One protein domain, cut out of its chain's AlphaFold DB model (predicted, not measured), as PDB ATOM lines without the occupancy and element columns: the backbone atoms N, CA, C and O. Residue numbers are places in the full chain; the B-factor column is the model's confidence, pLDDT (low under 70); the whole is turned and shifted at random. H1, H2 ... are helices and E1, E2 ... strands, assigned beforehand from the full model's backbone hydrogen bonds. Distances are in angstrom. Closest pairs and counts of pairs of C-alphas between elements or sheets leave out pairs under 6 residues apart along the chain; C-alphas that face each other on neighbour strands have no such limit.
ATOM      1  N   ARG A 168     179.352 122.673 144.453       87.69
ATOM      2  CA  ARG A 168     179.874 122.226 145.752       87.69
ATOM      3  C   ARG A 168     180.014 120.718 145.876       87.69
ATOM      4  O   ARG A 168     180.880 120.256 146.610       87.69
ATOM      5  N   ASP A 169     179.197 119.984 145.132       88.81
ATOM      6  CA  ASP A 169     179.237 118.524 145.095       88.81
ATOM      7  C   ASP A 169     180.288 118.039 144.077       88.81
ATOM      8  O   ASP A 169     180.673 116.869 144.053       88.81
ATOM      9  N   SER A 170     180.807 118.954 143.250       88.31
ATOM     10  CA  SER A 170     181.838 118.659 142.262       88.31
ATOM     11  C   SER A 170     183.233 118.545 142.886       88.31
ATOM     12  O   SER A 170     183.588 119.220 143.856       88.31
ATOM     13  N   LYS A 171     184.106 117.773 142.229       88.81
ATOM     14  CA  LYS A 171     185.537 117.682 142.580       88.81
ATOM     15  C   LYS A 171     186.248 119.042 142.512       88.81
ATOM     16  O   LYS A 171     187.247 119.252 143.198       88.81
ATOM     17  N   GLN A 172     185.733 119.974 141.706       87.69
ATOM     18  CA  GLN A 172     186.305 121.309 141.524       87.69
ATOM     19  C   GLN A 172     186.054 122.228 142.729       87.69
ATOM     20  O   GLN A 172     186.761 123.227 142.892       87.69
ATOM     21  N   TRP A 173     185.117 121.876 143.620       91.19
ATOM     22  CA  TRP A 173     184.794 122.674 144.802       91.19
ATOM     23  C   TRP A 173     186.009 122.964 145.684       91.19
ATOM     24  O   TRP A 173     186.133 124.055 146.231       91.19
ATOM     25  N   VAL A 174     186.959 122.030 145.779       89.44
ATOM     26  CA  VAL A 174     188.180 122.202 146.585       89.44
ATOM     27  C   VAL A 174     188.973 123.446 146.168       89.44
ATOM     28  O   VAL A 174     189.523 124.138 147.029       89.44
ATOM     29  N   THR A 175     188.994 123.745 144.869       88.69
ATOM     30  CA  THR A 175     189.664 124.916 144.291       88.69
ATOM     31  C   THR A 175     188.767 126.147 144.376       88.69
ATOM     32  O   THR A 175     189.195 127.208 144.831       88.69
ATOM     33  N   VAL A 176     187.506 125.982 143.979       89.06
ATOM     34  CA  VAL A 176     186.551 127.075 143.777       89.06
ATOM     35  C   VAL A 176     186.021 127.648 145.098       89.06
ATOM     36  O   VAL A 176     185.741 128.838 145.171       89.06
ATOM     37  N   LYS A 177     185.990 126.877 146.193       88.75
ATOM     38  CA  LYS A 177     185.529 127.348 147.516       88.75
ATOM     39  C   LYS A 177     186.290 128.558 148.064       88.75
ATOM     40  O   LYS A 177     185.819 129.228 148.976       88.75
ATOM     41  N   ARG A 178     187.502 128.815 147.557       86.00
ATOM     42  CA  ARG A 178     188.323 129.967 147.962       86.00
ATOM     43  C   ARG A 178     187.907 131.264 147.273       86.00
ATOM     44  O   ARG A 178     188.321 132.327 147.751       86.00
ATOM     45  N   ASP A 179     187.131 131.169 146.194       88.38
ATOM     46  CA  ASP A 179     186.656 132.302 145.416       88.38
ATOM     47  C   ASP A 179     185.802 133.233 146.302       88.38
ATOM     48  O   ASP A 179     184.926 132.763 147.040       88.38
ATOM     49  N   PRO A 180     186.053 134.555 146.270       86.62
ATOM     50  CA  PRO A 180     185.273 135.545 147.004       86.62
ATOM     51  C   PRO A 180     183.755 135.487 146.799       86.62
ATOM     52  O   PRO A 180     183.041 136.027 147.649       86.62
ATOM     53  N   ILE A 181     183.261 134.893 145.707       86.06
ATOM     54  CA  ILE A 181     181.823 134.736 145.441       86.06
ATOM     55  C   ILE A 181     181.148 133.760 146.413       86.06
ATOM     56  O   ILE A 181     179.979 133.936 146.749       86.06
ATOM     57  N   PHE A 182     181.887 132.769 146.922       89.00
ATOM     58  CA  PHE A 182     181.371 131.782 147.873       89.00
ATOM     59  C   PHE A 182     181.637 132.153 149.326       89.00
ATOM     60  O   PHE A 182     181.338 131.360 150.212       89.00
ATOM     61  N   ARG A 183     182.202 133.329 149.602       88.38
ATOM     62  CA  ARG A 183     182.466 133.753 150.976       88.38
ATOM     63  C   ARG A 183     181.255 134.424 151.585       88.38
ATOM     64  O   ARG A 183     180.659 135.326 150.999       88.38
ATOM     65  N   TYR A 184     180.945 134.020 152.807       88.44
ATOM     66  CA  TYR A 184     179.955 134.679 153.626       88.44
ATOM     67  C   TYR A 184     180.486 136.034 154.092       88.44
ATOM     68  O   TYR A 184     181.529 136.126 154.746       88.44
ATOM     69  N   ARG A 185     179.739 137.092 153.767       88.12
ATOM     70  CA  ARG A 185     180.059 138.473 154.136       88.12
ATOM     71  C   ARG A 185     179.072 139.001 155.162       88.12
ATOM     72  O   ARG A 185     177.910 138.602 155.212       88.12
ATOM     73  N   ARG A 186     179.515 139.983 155.947       85.00
ATOM     74  CA  ARG A 186     178.645 140.671 156.904       85.00
ATOM     75  C   ARG A 186     177.421 141.257 156.188       85.00
ATOM     76  O   ARG A 186     177.560 141.991 155.214       85.00
ATOM     77  N   GLY A 187     176.233 140.949 156.707       84.44
ATOM     78  CA  GLY A 187     174.953 141.382 156.134       84.44
ATOM     79  C   GLY A 187     174.372 140.427 155.088       84.44
ATOM     80  O   GLY A 187     173.271 140.679 154.598       84.44
ATOM     81  N   MET A 188     175.071 139.337 154.759       88.81
ATOM     82  CA  MET A 188     174.473 138.225 154.031       88.81
ATOM     83  C   MET A 188     173.627 137.357 154.968       88.81
ATOM     84  O   MET A 188     173.885 137.251 156.168       88.81
ATOM     85  N   VAL A 189     172.625 136.715 154.390       88.75
ATOM     86  CA  VAL A 189     171.843 135.632 154.973       88.75
ATOM     87  C   VAL A 189     172.251 134.321 154.316       88.75
ATOM     88  O   VAL A 189     172.654 134.291 153.148       88.75
ATOM     89  N   VAL A 190     172.154 133.246 155.087       89.81
ATOM     90  CA  VAL A 190     172.379 131.891 154.600       89.81
ATOM     91  C   VAL A 190     171.035 131.313 154.178       89.81
ATOM     92  O   VAL A 190     170.054 131.408 154.916       89.81
ATOM     93  N   ILE A 191     170.978 130.748 152.977       89.75
ATOM     94  CA  ILE A 191     169.774 130.157 152.402       89.75
ATOM     95  C   ILE A 191     170.062 128.723 151.990       89.75
ATOM     96  O   ILE A 191     171.058 128.461 151.323       89.75
ATOM     97  N   ARG A 192     169.149 127.811 152.306       89.00
ATOM     98  CA  ARG A 192     169.147 126.449 151.776       89.00
ATOM     99  C   ARG A 192     167.966 126.262 150.826       89.00
ATOM    100  O   ARG A 192     166.841 126.651 151.142       89.00
ATOM    101  N   PHE A 193     168.236 125.698 149.650       84.69
ATOM    102  CA  PHE A 193     167.191 125.340 148.691       84.69
ATOM    103  C   PHE A 193     166.581 123.984 149.057       84.69
ATOM    104  O   PHE A 193     167.300 123.118 149.571       84.69
ATOM    105  N   PRO A 194     165.287 123.774 148.773       84.25
ATOM    106  CA  PRO A 194     164.614 122.530 149.103       84.25
ATOM    107  C   PRO A 194     165.222 121.401 148.264       84.25
ATOM    108  O   PRO A 194     165.476 121.567 147.074       84.25
ATOM    109  N   GLY A 195     165.529 120.272 148.903       83.50
ATOM    110  CA  GLY A 195     166.210 119.143 148.258       83.50
ATOM    111  C   GLY A 195     167.722 119.319 148.066       83.50
ATOM    112  O   GLY A 195     168.383 118.385 147.627       83.50
ATOM    113  N   SER A 196     168.294 120.472 148.432       85.31
ATOM    114  CA  SER A 196     169.744 120.671 148.430       85.31
ATOM    115  C   SER A 196     170.313 120.597 149.847       85.31
ATOM    116  O   SER A 196     169.791 121.216 150.773       85.31
ATOM    117  N   ASN A 197     171.442 119.908 150.004       87.06
ATOM    118  CA  ASN A 197     172.213 119.917 151.254       87.06
ATOM    119  C   ASN A 197     173.148 121.136 151.357       87.06
ATOM    120  O   ASN A 197     173.859 121.303 152.345       87.06
ATOM    121  N   ASN A 198     173.162 121.980 150.324       89.81
ATOM    122  CA  ASN A 198     174.117 123.060 150.152       89.81
ATOM    123  C   ASN A 198     173.549 124.404 150.632       89.81
ATOM    124  O   ASN A 198     172.411 124.767 150.338       89.81
ATOM    125  N   GLU A 199     174.375 125.160 151.354       89.75
ATOM    126  CA  GLU A 199     174.042 126.488 151.883       89.75
ATOM    127  C   GLU A 199     174.534 127.606 150.968       89.75
ATOM    128  O   GLU A 199     175.706 127.655 150.631       89.75
ATOM    129  N   TYR A 200     173.709 128.580 150.629       88.81
ATOM    130  CA  TYR A 200     174.071 129.673 149.730       88.81
ATOM    131  C   TYR A 200     174.028 131.006 150.462       88.81
ATOM    132  O   TYR A 200     173.205 131.214 151.351       88.81
ATOM    133  N   PHE A 201     174.912 131.925 150.083       90.19
ATOM    134  CA  PHE A 201     175.005 133.237 150.714       90.19
ATOM    135  C   PHE A 201     174.432 134.285 149.782       90.19
ATOM    136  O   PHE A 201     174.842 134.406 148.631       90.19
ATOM    137  N   THR A 202     173.472 135.050 150.280       88.50
ATOM    138  CA  THR A 202     172.900 136.171 149.539       88.50
ATOM    139  C   THR A 202     172.651 137.331 150.479       88.50
ATOM    140  O   THR A 202     172.562 137.156 151.688       88.50
ATOM    141  N   TYR A 203     172.526 138.536 149.950       85.50
ATOM    142  CA  TYR A 203     172.070 139.659 150.756       85.50
ATOM    143  C   TYR A 203     170.562 139.579 150.942       85.50
ATOM    144  O   TYR A 203     169.838 139.155 150.044       85.50
ATOM    145  N   HIS A 204     170.078 140.012 152.107       76.62
ATOM    146  CA  HIS A 204     168.645 140.107 152.350       76.62
ATOM    147  C   HIS A 204     168.024 141.047 151.307       76.62
ATOM    148  O   HIS A 204     168.165 142.269 151.377       76.62
ATOM    149  N   CYS A 205     167.338 140.489 150.313       64.62
ATOM    150  CA  CYS A 205     166.672 141.270 149.284       64.62
ATOM    151  C   CYS A 205     165.424 141.911 149.904       64.62
ATOM    152  O   CYS A 205     164.353 141.317 149.979       64.62
ATOM    153  N   SER A 206     165.569 143.137 150.403       53.72
ATOM    154  CA  SER A 206     164.549 143.872 151.164       53.72
ATOM    155  C   SER A 206     163.353 144.372 150.341       53.72
ATOM    156  O   SER A 206     162.627 145.260 150.782       53.72
ATOM    157  N   ARG A 207     163.112 143.851 149.134       51.91
ATOM    158  CA  ARG A 207     162.129 144.439 148.220       51.91
ATOM    159  C   ARG A 207     161.172 143.410 147.655       51.91
ATOM    160  O   ARG A 207     161.455 142.794 146.641       51.91
ATOM    161  N   LYS A 208     159.996 143.343 148.286       55.62
ATOM    162  CA  LYS A 208     158.714 142.972 147.664       55.62
ATOM    163  C   LYS A 208     158.682 141.640 146.916       55.62
ATOM    164  O   LYS A 208     157.810 141.450 146.074       55.62
ATOM    165  N   VAL A 209     159.595 140.720 147.196       58.03
ATOM    166  CA  VAL A 209     159.459 139.390 146.625       58.03
ATOM    167  C   VAL A 209     158.371 138.702 147.432       58.03
ATOM    168  O   VAL A 209     158.427 138.682 148.663       58.03
ATOM    169  N   GLY A 210     157.305 138.296 146.743       58.66
ATOM    170  CA  GLY A 210     156.113 137.738 147.373       58.66
ATOM    171  C   GLY A 210     156.465 136.590 148.317       58.66
ATOM    172  O   GLY A 210     157.512 135.959 148.176       58.66
ATOM    173  N   ARG A 211     155.572 136.295 149.274       60.78
ATOM    174  CA  ARG A 211     155.759 135.217 150.268       60.78
ATOM    175  C   ARG A 211     156.210 133.888 149.641       60.78
ATOM    176  O   ARG A 211     156.966 133.165 150.272       60.78
ATOM    177  N   ALA A 212     155.830 133.626 148.388       64.81
ATOM    178  CA  ALA A 212     156.285 132.484 147.599       64.81
ATOM    179  C   ALA A 212     157.814 132.285 147.611       64.81
ATOM    180  O   ALA A 212     158.276 131.162 147.755       64.81
ATOM    181  N   TRP A 213     158.611 133.358 147.558       64.06
ATOM    182  CA  TRP A 213     160.074 133.237 147.529       64.06
ATOM    183  C   TRP A 213     160.688 132.785 148.853       64.06
ATOM    184  O   TRP A 213     161.770 132.202 148.867       64.06
ATOM    185  N   PHE A 214     159.989 133.044 149.958       63.78
ATOM    186  CA  PHE A 214     160.377 132.581 151.286       63.78
ATOM    187  C   PHE A 214     159.828 131.183 151.588       63.78
ATOM    188  O   PHE A 214     160.434 130.459 152.363       63.78
ATOM    189  N   ASN A 215     158.711 130.786 150.972       61.91
ATOM    190  CA  ASN A 215     158.058 129.509 151.274       61.91
ATOM    191  C   ASN A 215     158.866 128.290 150.807       61.91
ATOM    192  O   ASN A 215     158.747 127.223 151.398       61.91
ATOM    193  N   GLU A 216     159.686 128.440 149.770       72.06
ATOM    194  CA  GLU A 216     160.503 127.337 149.251       72.06
ATOM    195  C   GLU A 216     161.899 127.285 149.876       72.06
ATOM    196  O   GLU A 216     162.588 126.279 149.757       72.06
ATOM    197  N   ARG A 217     162.348 128.364 150.524       77.31
ATOM    198  CA  ARG A 217     163.745 128.543 150.920       77.31
ATOM    199  C   ARG A 217     163.868 128.666 152.423       77.31
ATOM    200  O   ARG A 217     163.302 129.565 153.037       77.31
ATOM    201  N   GLU A 218     164.691 127.813 153.005       80.25
ATOM    202  CA  GLU A 218     164.978 127.884 154.427       80.25
ATOM    203  C   GLU A 218     166.082 128.912 154.666       80.25
ATOM    204  O   GLU A 218     167.217 128.753 154.211       80.25
ATOM    205  N   ILE A 219     165.738 130.001 155.356       81.25
ATOM    206  CA  ILE A 219     166.728 130.966 155.831       81.25
ATOM    207  C   ILE A 219     167.317 130.406 157.114       81.25
ATOM    208  O   ILE A 219     166.598 130.238 158.098       81.25
ATOM    209  N   ILE A 220     168.622 130.162 157.115       77.75
ATOM    210  CA  ILE A 220     169.336 129.725 158.309       77.75
ATOM    211  C   ILE A 220     169.720 130.997 159.085       77.75
ATOM    212  O   ILE A 220     170.477 131.826 158.570       77.75
ATOM    213  N   PRO A 221     169.159 131.219 160.291       67.69
ATOM    214  CA  PRO A 221     169.438 132.421 161.082       67.69
ATOM    215  C   PRO A 221     170.845 132.391 161.690       67.69
ATOM    216  O   PRO A 221     171.442 133.432 161.966       67.69
ATOM    217  N   THR A 222     171.375 131.190 161.892       69.25
ATOM    218  CA  THR A 222     172.757 130.936 162.270       69.25
ATOM    219  C   THR A 222     173.627 131.135 161.026       69.25
ATOM    220  O   THR A 222     173.222 130.758 159.932       69.25
ATOM    221  N   GLY A 223     174.794 131.773 161.158       75.38
ATOM    222  CA  GLY A 223     175.731 131.965 160.040       75.38
ATOM    223  C   GLY A 223     176.150 130.648 159.353       75.38
ATOM    224  O   GLY A 223     175.668 129.580 159.721       75.38
ATOM    225  N   PRO A 224     177.054 130.694 158.358       81.38
ATOM    226  CA  PRO A 224     177.404 129.512 157.566       81.38
ATOM    227  C   PRO A 224     177.878 128.353 158.446       81.38
ATOM    228  O   PRO A 224     178.697 128.559 159.348       81.38
ATOM    229  N   SER A 225     177.417 127.138 158.141       82.81
ATOM    230  CA  SER A 225     177.851 125.929 158.852       82.81
ATOM    231  C   SER A 225     179.345 125.672 158.658       82.81
ATOM    232  O   SER A 225     180.044 125.243 159.577       82.81
ATOM    233  N   ASP A 226     179.867 125.983 157.468       81.88
ATOM    234  CA  ASP A 226     181.297 125.926 157.194       81.88
ATOM    235  C   ASP A 226     181.982 127.238 157.597       81.88
ATOM    236  O   ASP A 226     181.960 128.247 156.886       81.88
ATOM    237  N   SER A 227     182.656 127.199 158.747       80.19
ATOM    238  CA  SER A 227     183.422 128.334 159.263       80.19
ATOM    239  C   SER A 227     184.543 128.813 158.330       80.19
ATOM    240  O   SER A 227     184.945 129.971 158.434       80.19
ATOM    241  N   THR A 228     185.028 127.978 157.402       82.12
ATOM    242  CA  THR A 228     186.067 128.368 156.432       82.12
ATOM    243  C   THR A 228     185.545 129.319 155.358       82.12
ATOM    244  O   THR A 228     186.333 130.040 154.744       82.12
ATOM    245  N   LEU A 229     184.223 129.357 155.165       80.69
ATOM    246  CA  LEU A 229     183.553 130.272 154.247       80.69
ATOM    247  C   LEU A 229     183.271 131.636 154.882       80.69
ATOM    248  O   LEU A 229     182.902 132.565 154.166       80.69
ATOM    249  N   ASN A 230     183.465 131.795 156.195       81.06
ATOM    250  CA  ASN A 230     183.395 133.109 156.820       81.06
ATOM    251  C   ASN A 230     184.547 133.977 156.330       81.06
ATOM    252  O   ASN A 230     185.713 133.566 156.374       81.06
TER     253      ASN A 230
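Overview. This is residues 168 to 230 of the 452 residues of an uncharacterized protein of Valsa mali var. pyri (UniProt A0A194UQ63). What shape is it? There is little regular structure: a small sheet sits amid long loops, with short helices H1 and H2 towards opposite ends of the longest axis. What makes it? The 63 printed residues run H1, E1, E2, H2, E3, a mixed class with 21 in named elements; the antiparallel sheet's order is E2, E1, E3. How large? It is only just compact, close to loose, with radius of gyration of the C-alphas 12.6 A and spans of 36 by 26 by 18 A.

Arrangement. Are helices on the sheet? H1, residues 173 to 176, and H2, residues 212 to 215, are not on it; both are too short for an O i to N i+4 pair. Which strands pair? E1, residues 188 to 192, and E2, residues 199 to 203, form an antiparallel hairpin at 144 degrees, with N 191 and O 200 within hydrogen-bond range at 2.8 A. E3, residues 218 to 220, is antiparallel to E1 at 133 degrees, with N 220 and O 190 at 2.9 A. E2, H2 and E3 make a split strand-helix-strand unit, two strands of one sheet that follow each other among the strands with a helix between them in the chain and E1 between them in the sheet; its crossover is right-handed.

Along the chain. Where does H1 begin? C-alpha 173 is at (184.794, 122.674, 144.802). Where does E3 end? C-alpha 220 is at (169.336, 129.725, 158.309). Which are longest? E1 spans 13.1 A and E2 13.4 A.

Size, cuts and confidence. Any cut? The printed part has no cut; H1 to E1 is a long link. Where is confidence low? Residues 205 to 215 and 221 to 222 have pLDDT under 70.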